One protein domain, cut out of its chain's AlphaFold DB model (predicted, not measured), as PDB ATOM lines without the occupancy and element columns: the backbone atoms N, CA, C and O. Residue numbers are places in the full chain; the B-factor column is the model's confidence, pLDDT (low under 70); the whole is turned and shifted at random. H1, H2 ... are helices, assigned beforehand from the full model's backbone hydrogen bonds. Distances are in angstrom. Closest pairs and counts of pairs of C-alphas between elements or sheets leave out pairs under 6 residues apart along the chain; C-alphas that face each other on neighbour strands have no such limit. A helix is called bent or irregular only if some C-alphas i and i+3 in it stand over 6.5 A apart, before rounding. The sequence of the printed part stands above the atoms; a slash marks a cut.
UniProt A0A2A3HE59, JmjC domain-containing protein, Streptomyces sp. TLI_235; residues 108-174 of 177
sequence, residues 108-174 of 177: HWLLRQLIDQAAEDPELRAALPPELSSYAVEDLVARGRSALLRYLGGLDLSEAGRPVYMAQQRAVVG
ATOM      1  N   HIS A 108      22.189  34.749 -23.642       92.00
ATOM      2  CA  HIS A 108      22.044  34.716 -25.101       92.00
ATOM      3  C   HIS A 108      23.101  33.859 -25.821       92.00
ATOM      4  O   HIS A 108      22.857  33.334 -26.903       92.00
ATOM      5  N   TRP A 109      24.311  33.735 -25.271       93.88
ATOM      6  CA  TRP A 109      25.303  32.798 -25.805       93.88
ATOM      7  C   TRP A 109      24.884  31.353 -25.527       93.88
ATOM      8  O   TRP A 109      24.890  30.549 -26.455       93.88
ATOM      9  N   LEU A 110      24.454  31.057 -24.295       94.44
ATOM     10  CA  LEU A 110      23.990  29.724 -23.906       94.44
ATOM     11  C   LEU A 110      22.793  29.282 -24.753       94.44
ATOM     12  O   LEU A 110      22.835  28.216 -25.356       94.44
ATOM     13  N   LEU A 111      21.772  30.133 -24.871       94.81
ATOM     14  CA  LEU A 111      20.588  29.852 -25.684       94.81
ATOM     15  C   LEU A 111      20.949  29.573 -27.143       94.81
ATOM     16  O   LEU A 111      20.388  28.660 -27.734       94.81
ATOM     17  N   ARG A 112      21.922  30.294 -27.715       94.62
ATOM     18  CA  ARG A 112      22.412  29.984 -29.065       94.62
ATOM     19  C   ARG A 112      23.049  28.603 -29.156       94.62
ATOM     20  O   ARG A 112      22.803  27.918 -30.130       94.62
ATOM     21  N   GLN A 113      23.816  28.178 -28.150       95.25
ATOM     22  CA  GLN A 113      24.381  26.825 -28.158       95.25
ATOM     23  C   GLN A 113      23.303  25.739 -28.064       95.25
ATOM     24  O   GLN A 113      23.446  24.707 -28.705       95.25
ATOM     25  N   LEU A 114      22.227  25.973 -27.310       94.81
ATOM     26  CA  LEU A 114      21.093  25.045 -27.244       94.81
ATOM     27  C   LEU A 114      20.294  25.021 -28.556       94.81
ATOM     28  O   LEU A 114      19.919  23.957 -29.026       94.81
ATOM     29  N   ILE A 115      20.078  26.181 -29.182       94.31
ATOM     30  CA  ILE A 115      19.404  26.273 -30.485       94.31
ATOM     31  C   ILE A 115      20.238  25.604 -31.586       94.31
ATOM     32  O   ILE A 115      19.675  24.907 -32.420       94.31
ATOM     33  N   ASP A 116      21.564  25.763 -31.571       93.81
ATOM     34  CA  ASP A 116      22.458  25.091 -32.523       93.81
ATOM     35  C   ASP A 116      22.333  23.556 -32.414       93.81
ATOM     36  O   ASP A 116      22.337  22.868 -33.429       93.81
ATOM     37  N   GLN A 117      22.180  23.012 -31.198       93.88
ATOM     38  CA  GLN A 117      21.942  21.574 -30.985       93.88
ATOM     39  C   GLN A 117      20.569  21.121 -31.499       93.88
ATOM     40  O   GLN A 117      20.417  19.983 -31.939       93.88
ATOM     41  N   ALA A 118      19.577  22.011 -31.473       93.44
ATOM     42  CA  ALA A 118      18.223  21.734 -31.936       93.44
ATOM     43  C   ALA A 118      18.143  21.486 -33.452       93.44
ATOM     44  O   ALA A 118      17.152  20.945 -33.930       93.44
ATOM     45  N   ALA A 119      19.201  21.808 -34.205       91.06
ATOM     46  CA  ALA A 119      19.335  21.414 -35.605       91.06
ATOM     47  C   ALA A 119      19.260  19.889 -35.800       91.06
ATOM     48  O   ALA A 119      18.934  19.432 -36.897       91.06
ATOM     49  N   GLU A 120      19.533  19.106 -34.747       89.06
ATOM     50  CA  GLU A 120      19.423  17.654 -34.805       89.06
ATOM     51  C   GLU A 120      18.004  17.109 -34.556       89.06
ATOM     52  O   GLU A 120      17.713  15.946 -34.860       89.06
ATOM     53  N   ASP A 121      17.083  17.946 -34.083       93.12
ATOM     54  CA  ASP A 121      15.701  17.557 -33.825       93.12
ATOM     55  C   ASP A 121      14.900  17.429 -35.142       93.12
ATOM     56  O   ASP A 121      14.936  18.335 -35.980       93.12
ATOM     57  N   PRO A 122      14.199  16.305 -35.396       91.88
ATOM     58  CA  PRO A 122      13.446  16.110 -36.638       91.88
ATOM     59  C   PRO A 122      12.363  17.161 -36.895       91.88
ATOM     60  O   PRO A 122      12.173  17.554 -38.045       91.88
ATOM     61  N   GLU A 123      11.667  17.626 -35.853       91.06
ATOM     62  CA  GLU A 123      10.596  18.616 -35.984       91.06
ATOM     63  C   GLU A 123      11.176  19.993 -36.334       91.06
ATOM     64  O   GLU A 123      10.694  20.654 -37.254       91.06
ATOM     65  N   LEU A 124      12.246  20.410 -35.656       93.00
ATOM     66  CA  LEU A 124      12.905  21.698 -35.903       93.00
ATOM     67  C   LEU A 124      13.731  21.729 -37.195       93.00
ATOM     68  O   LEU A 124      13.959  22.807 -37.744       93.00
ATOM     69  N   ARG A 125      14.150  20.567 -37.709       92.75
ATOM     70  CA  ARG A 125      14.826  20.434 -39.010       92.75
ATOM     71  C   ARG A 125      13.846  20.433 -40.192       92.75
ATOM     72  O   ARG A 125      14.281  20.551 -41.338       92.75
ATOM     73  N   ALA A 126      12.545  20.276 -39.948       91.69
ATOM     74  CA  ALA A 126      11.550  20.213 -41.010       91.69
ATOM     75  C   ALA A 126      11.570  21.480 -41.882       91.69
ATOM     76  O   ALA A 126      11.717  22.602 -41.391       91.69
ATOM     77  N   ALA A 127      11.409  21.296 -43.194       90.75
ATOM     78  CA  ALA A 127      11.382  22.413 -44.127       90.75
ATOM     79  C   ALA A 127      10.197  23.337 -43.824       90.75
ATOM     80  O   ALA A 127       9.063  22.892 -43.630       90.75
ATOM     81  N   LEU A 128      10.458  24.643 -43.832       90.38
ATOM     82  CA  LEU A 128       9.385  25.622 -43.855       90.38
ATOM     83  C   LEU A 128       8.652  25.571 -45.208       90.38
ATOM     84  O   LEU A 128       9.267  25.205 -46.215       90.38
ATOM     85  N   PRO A 129       7.365  25.958 -45.258       86.44
ATOM     86  CA  PRO A 129       6.631  25.989 -46.514       86.44
ATOM     87  C   PRO A 129       7.318  26.870 -47.572       86.44
ATOM     88  O   PRO A 129       7.826  27.945 -47.224       86.44
ATOM     89  N   PRO A 130       7.303  26.468 -48.858       83.56
ATOM     90  CA  PRO A 130       7.650  27.383 -49.939       83.56
ATOM     91  C   PRO A 130       6.648  28.551 -49.917       83.56
ATOM     92  O   PRO A 130       5.472  28.340 -49.643       83.56
ATOM     93  N   GLU A 131       7.114  29.780 -50.153       88.25
ATOM     94  CA  GLU A 131       6.305  31.017 -50.073       88.25
ATOM     95  C   GLU A 131       5.852  31.431 -48.660       88.25
ATOM     96  O   GLU A 131       4.675  31.651 -48.377       88.25
ATOM     97  N   LEU A 132       6.814  31.634 -47.757       86.12
ATOM     98  CA  LEU A 132       6.558  32.123 -46.395       86.12
ATOM     99  C   LEU A 132       5.697  33.395 -46.309       86.12
ATOM    100  O   LEU A 132       4.975  33.564 -45.332       86.12
ATOM    101  N   SER A 133       5.753  34.275 -47.314       88.31
ATOM    102  CA  SER A 133       4.946  35.502 -47.378       88.31
ATOM    103  C   SER A 133       3.441  35.252 -47.452       88.31
ATOM    104  O   SER A 133       2.667  36.146 -47.125       88.31
ATOM    105  N   SER A 134       3.028  34.060 -47.881       90.62
ATOM    106  CA  SER A 134       1.624  33.665 -48.003       90.62
ATOM    107  C   SER A 134       1.027  33.190 -46.669       90.62
ATOM    108  O   SER A 134      -0.171  32.927 -46.591       90.62
ATOM    109  N   TYR A 135       1.838  33.092 -45.608       87.69
ATOM    110  CA  TYR A 135       1.416  32.695 -44.264       87.69
ATOM    111  C   TYR A 135       1.390  33.899 -43.323       87.69
ATOM    112  O   TYR A 135       2.263  34.766 -43.384       87.69
ATOM    113  N   ALA A 136       0.440  33.911 -42.385       91.88
ATOM    114  CA  ALA A 136       0.478  34.859 -41.279       91.88
ATOM    115  C   ALA A 136       1.765  34.648 -40.464       91.88
ATOM    116  O   ALA A 136       2.105  33.523 -40.072       91.88
ATOM    117  N   VAL A 137       2.503  35.732 -40.218       90.75
ATOM    118  CA  VAL A 137       3.776  35.672 -39.488       90.75
ATOM    119  C   VAL A 137       3.562  35.186 -38.055       90.75
ATOM    120  O   VAL A 137       4.392  34.459 -37.512       90.75
ATOM    121  N   GLU A 138       2.417  35.513 -37.466       93.88
ATOM    122  CA  GLU A 138       1.992  35.086 -36.140       93.88
ATOM    123  C   GLU A 138       1.884  33.562 -36.057       93.88
ATOM    124  O   GLU A 138       2.372  32.971 -35.092       93.88
ATOM    125  N   ASP A 139       1.341  32.915 -37.090       92.19
ATOM    126  CA  ASP A 139       1.207  31.459 -37.141       92.19
ATOM    127  C   ASP A 139       2.568  30.778 -37.280       92.19
ATOM    128  O   ASP A 139       2.849  29.783 -36.609       92.19
ATOM    129  N   LEU A 140       3.445  31.326 -38.127       91.06
ATOM    130  CA  LEU A 140       4.819  30.843 -38.272       91.06
ATOM    131  C   LEU A 140       5.578  30.936 -36.942       91.06
ATOM    132  O   LEU A 140       6.220  29.970 -36.521       91.06
ATOM    133  N   VAL A 141       5.459  32.071 -36.249       93.69
ATOM    134  CA  VAL A 141       6.074  32.294 -34.936       93.69
ATOM    135  C   VAL A 141       5.470  31.368 -33.881       93.69
ATOM    136  O   VAL A 141       6.215  30.791 -33.089       93.69
ATOM    137  N   ALA A 142       4.151  31.173 -33.867       94.38
ATOM    138  CA  ALA A 142       3.479  30.283 -32.921       94.38
ATOM    139  C   ALA A 142       3.909  28.820 -33.104       94.38
ATOM    140  O   ALA A 142       4.191  28.135 -32.113       94.38
ATOM    141  N   ARG A 143       4.033  28.357 -34.356       91.94
ATOM    142  CA  ARG A 143       4.559  27.022 -34.680       91.94
ATOM    143  C   ARG A 143       6.001  26.864 -34.210       91.94
ATOM    144  O   ARG A 143       6.283  25.947 -33.441       91.94
ATOM    145  N   GLY A 144       6.885  27.792 -34.587       93.19
ATOM    146  CA  GLY A 144       8.296  27.757 -34.191       93.19
ATOM    147  C   GLY A 144       8.489  27.815 -32.673       93.19
ATOM    148  O   GLY A 144       9.255  27.034 -32.113       93.19
ATOM    149  N   ARG A 145       7.734  28.676 -31.976       95.81
ATOM    150  CA  ARG A 145       7.724  28.747 -30.507       95.81
ATOM    151  C   ARG A 145       7.326  27.410 -29.889       95.81
ATOM    152  O   ARG A 145       7.962  26.980 -28.933       95.81
ATOM    153  N   SER A 146       6.272  26.780 -30.397       96.25
ATOM    154  CA  SER A 146       5.761  25.522 -29.842       96.25
ATOM    155  C   SER A 146       6.755  24.376 -30.025       96.25
ATOM    156  O   SER A 146       7.006  23.647 -29.069       96.25
ATOM    157  N   ALA A 147       7.362  24.262 -31.210       95.00
ATOM    158  CA  ALA A 147       8.403  23.272 -31.483       95.00
ATOM    159  C   ALA A 147       9.637  23.498 -30.592       95.00
ATOM    160  O   ALA A 147      10.114  22.572 -29.942       95.00
ATOM    161  N   LEU A 148      10.091  24.750 -30.455       95.62
ATOM    162  CA  LEU A 148      11.216  25.080 -29.579       95.62
ATOM    163  C   LEU A 148      10.914  24.771 -28.104       95.62
ATOM    164  O   LEU A 148      11.771  24.242 -27.406       95.62
ATOM    165  N   LEU A 149       9.710  25.081 -27.614       96.44
ATOM    166  CA  LEU A 149       9.318  24.759 -26.239       96.44
ATOM    167  C   LEU A 149       9.249  23.249 -25.998       96.44
ATOM    168  O   LEU A 149       9.674  22.805 -24.934       96.44
ATOM    169  N   ARG A 150       8.753  22.465 -26.964       96.00
ATOM    170  CA  ARG A 150       8.775  20.995 -26.888       96.00
ATOM    171  C   ARG A 150      10.201  20.465 -26.810       96.00
ATOM    172  O   ARG A 150      10.500  19.710 -25.891       96.00
ATOM    173  N   TYR A 151      11.072  20.913 -27.713       95.62
ATOM    174  CA  TYR A 151      12.483  20.533 -27.719       95.62
ATOM    175  C   TYR A 151      13.161  20.849 -26.380       95.62
ATOM    176  O   TYR A 151      13.739  19.969 -25.748       95.62
ATOM    177  N   LEU A 152      13.031  22.090 -25.900       94.88
ATOM    178  CA  LEU A 152      13.633  22.506 -24.632       94.88
ATOM    179  C   LEU A 152      13.024  21.775 -23.427       94.88
ATOM    180  O   LEU A 152      13.736  21.504 -22.465       94.88
ATOM    181  N   GLY A 153      11.728  21.459 -23.469       95.06
ATOM    182  CA  GLY A 153      11.034  20.723 -22.412       95.06
ATOM    183  C   GLY A 153      11.417  19.242 -22.332       95.06
ATOM    184  O   GLY A 153      11.316  18.659 -21.257       95.06
ATOM    185  N   GLY A 154      11.865  18.646 -23.441       93.88
ATOM    186  CA  GLY A 154      12.331  17.256 -23.514       93.88
ATOM    187  C   GLY A 154      13.850  17.085 -23.418       93.88
ATOM    188  O   GLY A 154      14.344  15.973 -23.583       93.88
ATOM    189  N   LEU A 155      14.596  18.168 -23.194       93.38
ATOM    190  CA  LEU A 155      16.053  18.157 -23.241       93.38
ATOM    191  C   LEU A 155      16.654  17.400 -22.046       93.38
ATOM    192  O   LEU A 155      16.433  17.766 -20.891       93.38
ATOM    193  N   ASP A 156      17.498  16.405 -22.320       93.25
ATOM    194  CA  ASP A 156      18.371  15.834 -21.296       93.25
ATOM    195  C   ASP A 156      19.507  16.819 -20.987       93.25
ATOM    196  O   ASP A 156      20.397  17.068 -21.806       93.25
ATOM    197  N   LEU A 157      19.474  17.395 -19.784       92.12
ATOM    198  CA  LEU A 157      20.446  18.397 -19.347       92.12
ATOM    199  C   LEU A 157      21.872  17.840 -19.240       92.12
ATOM    200  O   LEU A 157      22.831  18.602 -19.391       92.12
ATOM    201  N   SER A 158      22.025  16.537 -18.981       88.75
ATOM    202  CA  SER A 158      23.336  15.899 -18.871       88.75
ATOM    203  C   SER A 158      24.018  15.796 -20.237       88.75
ATOM    204  O   SER A 158      25.175  16.202 -20.382       88.75
ATOM    205  N   GLU A 159      23.274  15.391 -21.266       90.25
ATOM    206  CA  GLU A 159      23.775  15.299 -22.639       90.25
ATOM    207  C   GLU A 159      23.955  16.680 -23.279       90.25
ATOM    208  O   GLU A 159      25.000  16.967 -23.873       90.25
ATOM    209  N   ALA A 160      22.992  17.589 -23.093       92.50
ATOM    210  CA  ALA A 160      23.042  18.934 -23.668       92.50
ATOM    211  C   ALA A 160      24.183  19.798 -23.101       92.50
ATOM    212  O   ALA A 160      24.671  20.719 -23.769       92.50
ATOM    213  N   GLY A 161      24.642  19.502 -21.879       93.44
ATOM    214  CA  GLY A 161      25.731  20.221 -21.222       93.44
ATOM    215  C   GLY A 161      27.090  20.024 -21.897       93.44
ATOM    216  O   GLY A 161      27.887  20.964 -21.978       93.44
ATOM    217  N   ARG A 162      27.364  18.832 -22.441       92.69
ATOM    218  CA  ARG A 162      28.682  18.499 -23.004       92.69
ATOM    219  C   ARG A 162      29.043  19.357 -24.228       92.69
ATOM    220  O   ARG A 162      30.137  19.930 -24.225       92.69
ATOM    221  N   PRO A 163      28.183  19.535 -25.251       92.75
ATOM    222  CA  PRO A 163      28.515  20.412 -26.374       92.75
ATOM    223  C   PRO A 163      28.648  21.886 -25.968       92.75
ATOM    224  O   PRO A 163      29.518  22.580 -26.503       92.75
ATOM    225  N   VAL A 164      27.848  22.357 -25.000       94.25
ATOM    226  CA  VAL A 164      27.968  23.716 -24.439       94.25
ATOM    227  C   VAL A 164      29.345  23.909 -23.806       94.25
ATOM    228  O   VAL A 164      30.036  24.877 -24.123       94.25
ATOM    229  N   TYR A 165      29.780  22.967 -22.971       91.62
ATOM    230  CA  TYR A 165      31.098  22.998 -22.340       91.62
ATOM    231  C   TYR A 165      32.232  23.012 -23.376       91.62
ATOM    232  O   TYR A 165      33.134  23.848 -23.315       91.62
ATOM    233  N   MET A 166      32.159  22.157 -24.397       90.94
ATOM    234  CA  MET A 166      33.170  22.122 -25.462       90.94
ATOM    235  C   MET A 166      33.202  23.423 -26.279       90.94
ATOM    236  O   MET A 166      34.268  23.907 -26.665       90.94
ATOM    237  N   ALA A 167      32.041  24.026 -26.548       89.56
ATOM    238  CA  ALA A 167      31.965  25.338 -27.181       89.56
ATOM    239  C   ALA A 167      32.571  26.440 -26.300       89.56
ATOM    240  O   ALA A 167      33.277  27.308 -26.816       89.56
ATOM    241  N   GLN A 168      32.355  26.377 -24.983       90.81
ATOM    242  CA  GLN A 168      32.946  27.292 -24.012       90.81
ATOM    243  C   GLN A 168      34.477  27.225 -24.047       90.81
ATOM    244  O   GLN A 168      35.128  28.259 -24.189       90.81
ATOM    245  N   GLN A 169      35.051  26.020 -23.968       87.81
ATOM    246  CA  GLN A 169      36.504  25.826 -23.970       87.81
ATOM    247  C   GLN A 169      37.150  26.385 -25.242       87.81
ATOM    248  O   GLN A 169      38.095  27.166 -25.159       87.81
ATOM    249  N   ARG A 170      36.595  26.075 -26.422       85.06
ATOM    250  CA  ARG A 170      37.102  26.609 -27.700       85.06
ATOM    251  C   ARG A 170      37.059  28.133 -27.753       85.06
ATOM    252  O   ARG A 170      38.027  28.765 -28.171       85.06
ATOM    253  N   ALA A 171      35.964  28.721 -27.276       81.31
ATOM    254  CA  ALA A 171      35.791  30.167 -27.255       81.31
ATOM    255  C   ALA A 171      36.765  30.881 -26.299       81.31
ATOM    256  O   ALA A 171      37.052  32.055 -26.519       81.31
ATOM    257  N   VAL A 172      37.262  30.207 -25.255       77.12
ATOM    258  CA  VAL A 172      38.266  30.754 -24.322       77.12
ATOM    259  C   VAL A 172      39.681  30.675 -24.899       77.12
ATOM    260  O   VAL A 172      40.455  31.610 -24.727       77.12
ATOM    261  N   VAL A 173      40.020  29.596 -25.609       72.50
ATOM    262  CA  VAL A 173      41.375  29.379 -26.159       72.50
ATOM    263  C   VAL A 173      41.621  30.193 -27.444       72.50
ATOM    264  O   VAL A 173      42.731  30.225 -27.963       72.50
ATOM    265  N   GLY A 174      40.606  30.893 -27.962       60.00
ATOM    266  CA  GLY A 174      40.730  31.701 -29.181       60.00
ATOM    267  C   GLY A 174      40.847  30.867 -30.459       60.00
ATOM    268  O   GLY A 174      41.215  31.395 -31.505       60.00
TER     269      GLY A 174
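AT A GLANCE: This is residues 108 to 174 of the 177 residues of the protein "JmjC domain-containing protein" of Streptomyces sp. TLI_235 (UniProt A0A2A3HE59). Two long helices, H2 and H3, form a wide, open V joined at its corner by a tight link, and the shorter H1 passes through the inside of the V, between its two arms and toward the corner, packed on H3 with residues 160 to 167 of that helix and near the last part of H2 at Tyr 151. After H1 a long unnamed stretch, residues 121 to 136, runs back alongside H2 to its first end; the tips of the V, residues 133 to 139 and 169 to 174, stick out. The printed part has 67 residues with three named helices, in the order H1, H2, H3, and no named strand: the class is all helix. The whole is loose, with a radius of gyration of the C-alphas of 14.7 A, and elongated, spanning 45 by 27 by 18 A.

IN THESE COORDINATES: H1 is residues 108 to 120, 19.8 A from first to last C-alpha, and begins with C-alpha 108 at (22.044, 34.716, -25.101). It is neither bent nor irregular, but only just: C-alphas 117 and 120 are 6.0 A apart. H2 is residues 137 to 153, 23.8 A long, with C-alpha 137 at (3.776, 35.672, -39.488). H3 is residues 157 to 173, 24.6 A long, and ends with C-alpha 173 at (41.375, 29.379, -26.159). It too is neither bent nor irregular, but only just: C-alphas 160 and 163 are 6.3 A apart.

HOW THE PARTS SIT: H1 and H3 touch, H3 with residues 160 to 167 alone; their closest C-alphas, of Gln 113 and Val 164, are 6.0 A apart. They run opposite ways at a steep tilt of 59 degrees. H1 and H2 are close but not clearly touching, with their closest C-alphas, of Ala 118 and Tyr 151, 7.2 A apart, and are about perpendicular at 89 degrees. H2 and H3 are apart. Each O i to N i+4 pair is within hydrogen-bond range in H2, against 7 of 9 in H1 and 10 of 13 in H3.

THE WHOLE: The two C-alphas farthest apart, of Ser 134 and Val 173, are 45.6 A apart. The printed part has no cut. The link from H1 to H2 is long, with 16 residues. Mean pLDDT of the printed part is 91.0, and residue 174 is under 70.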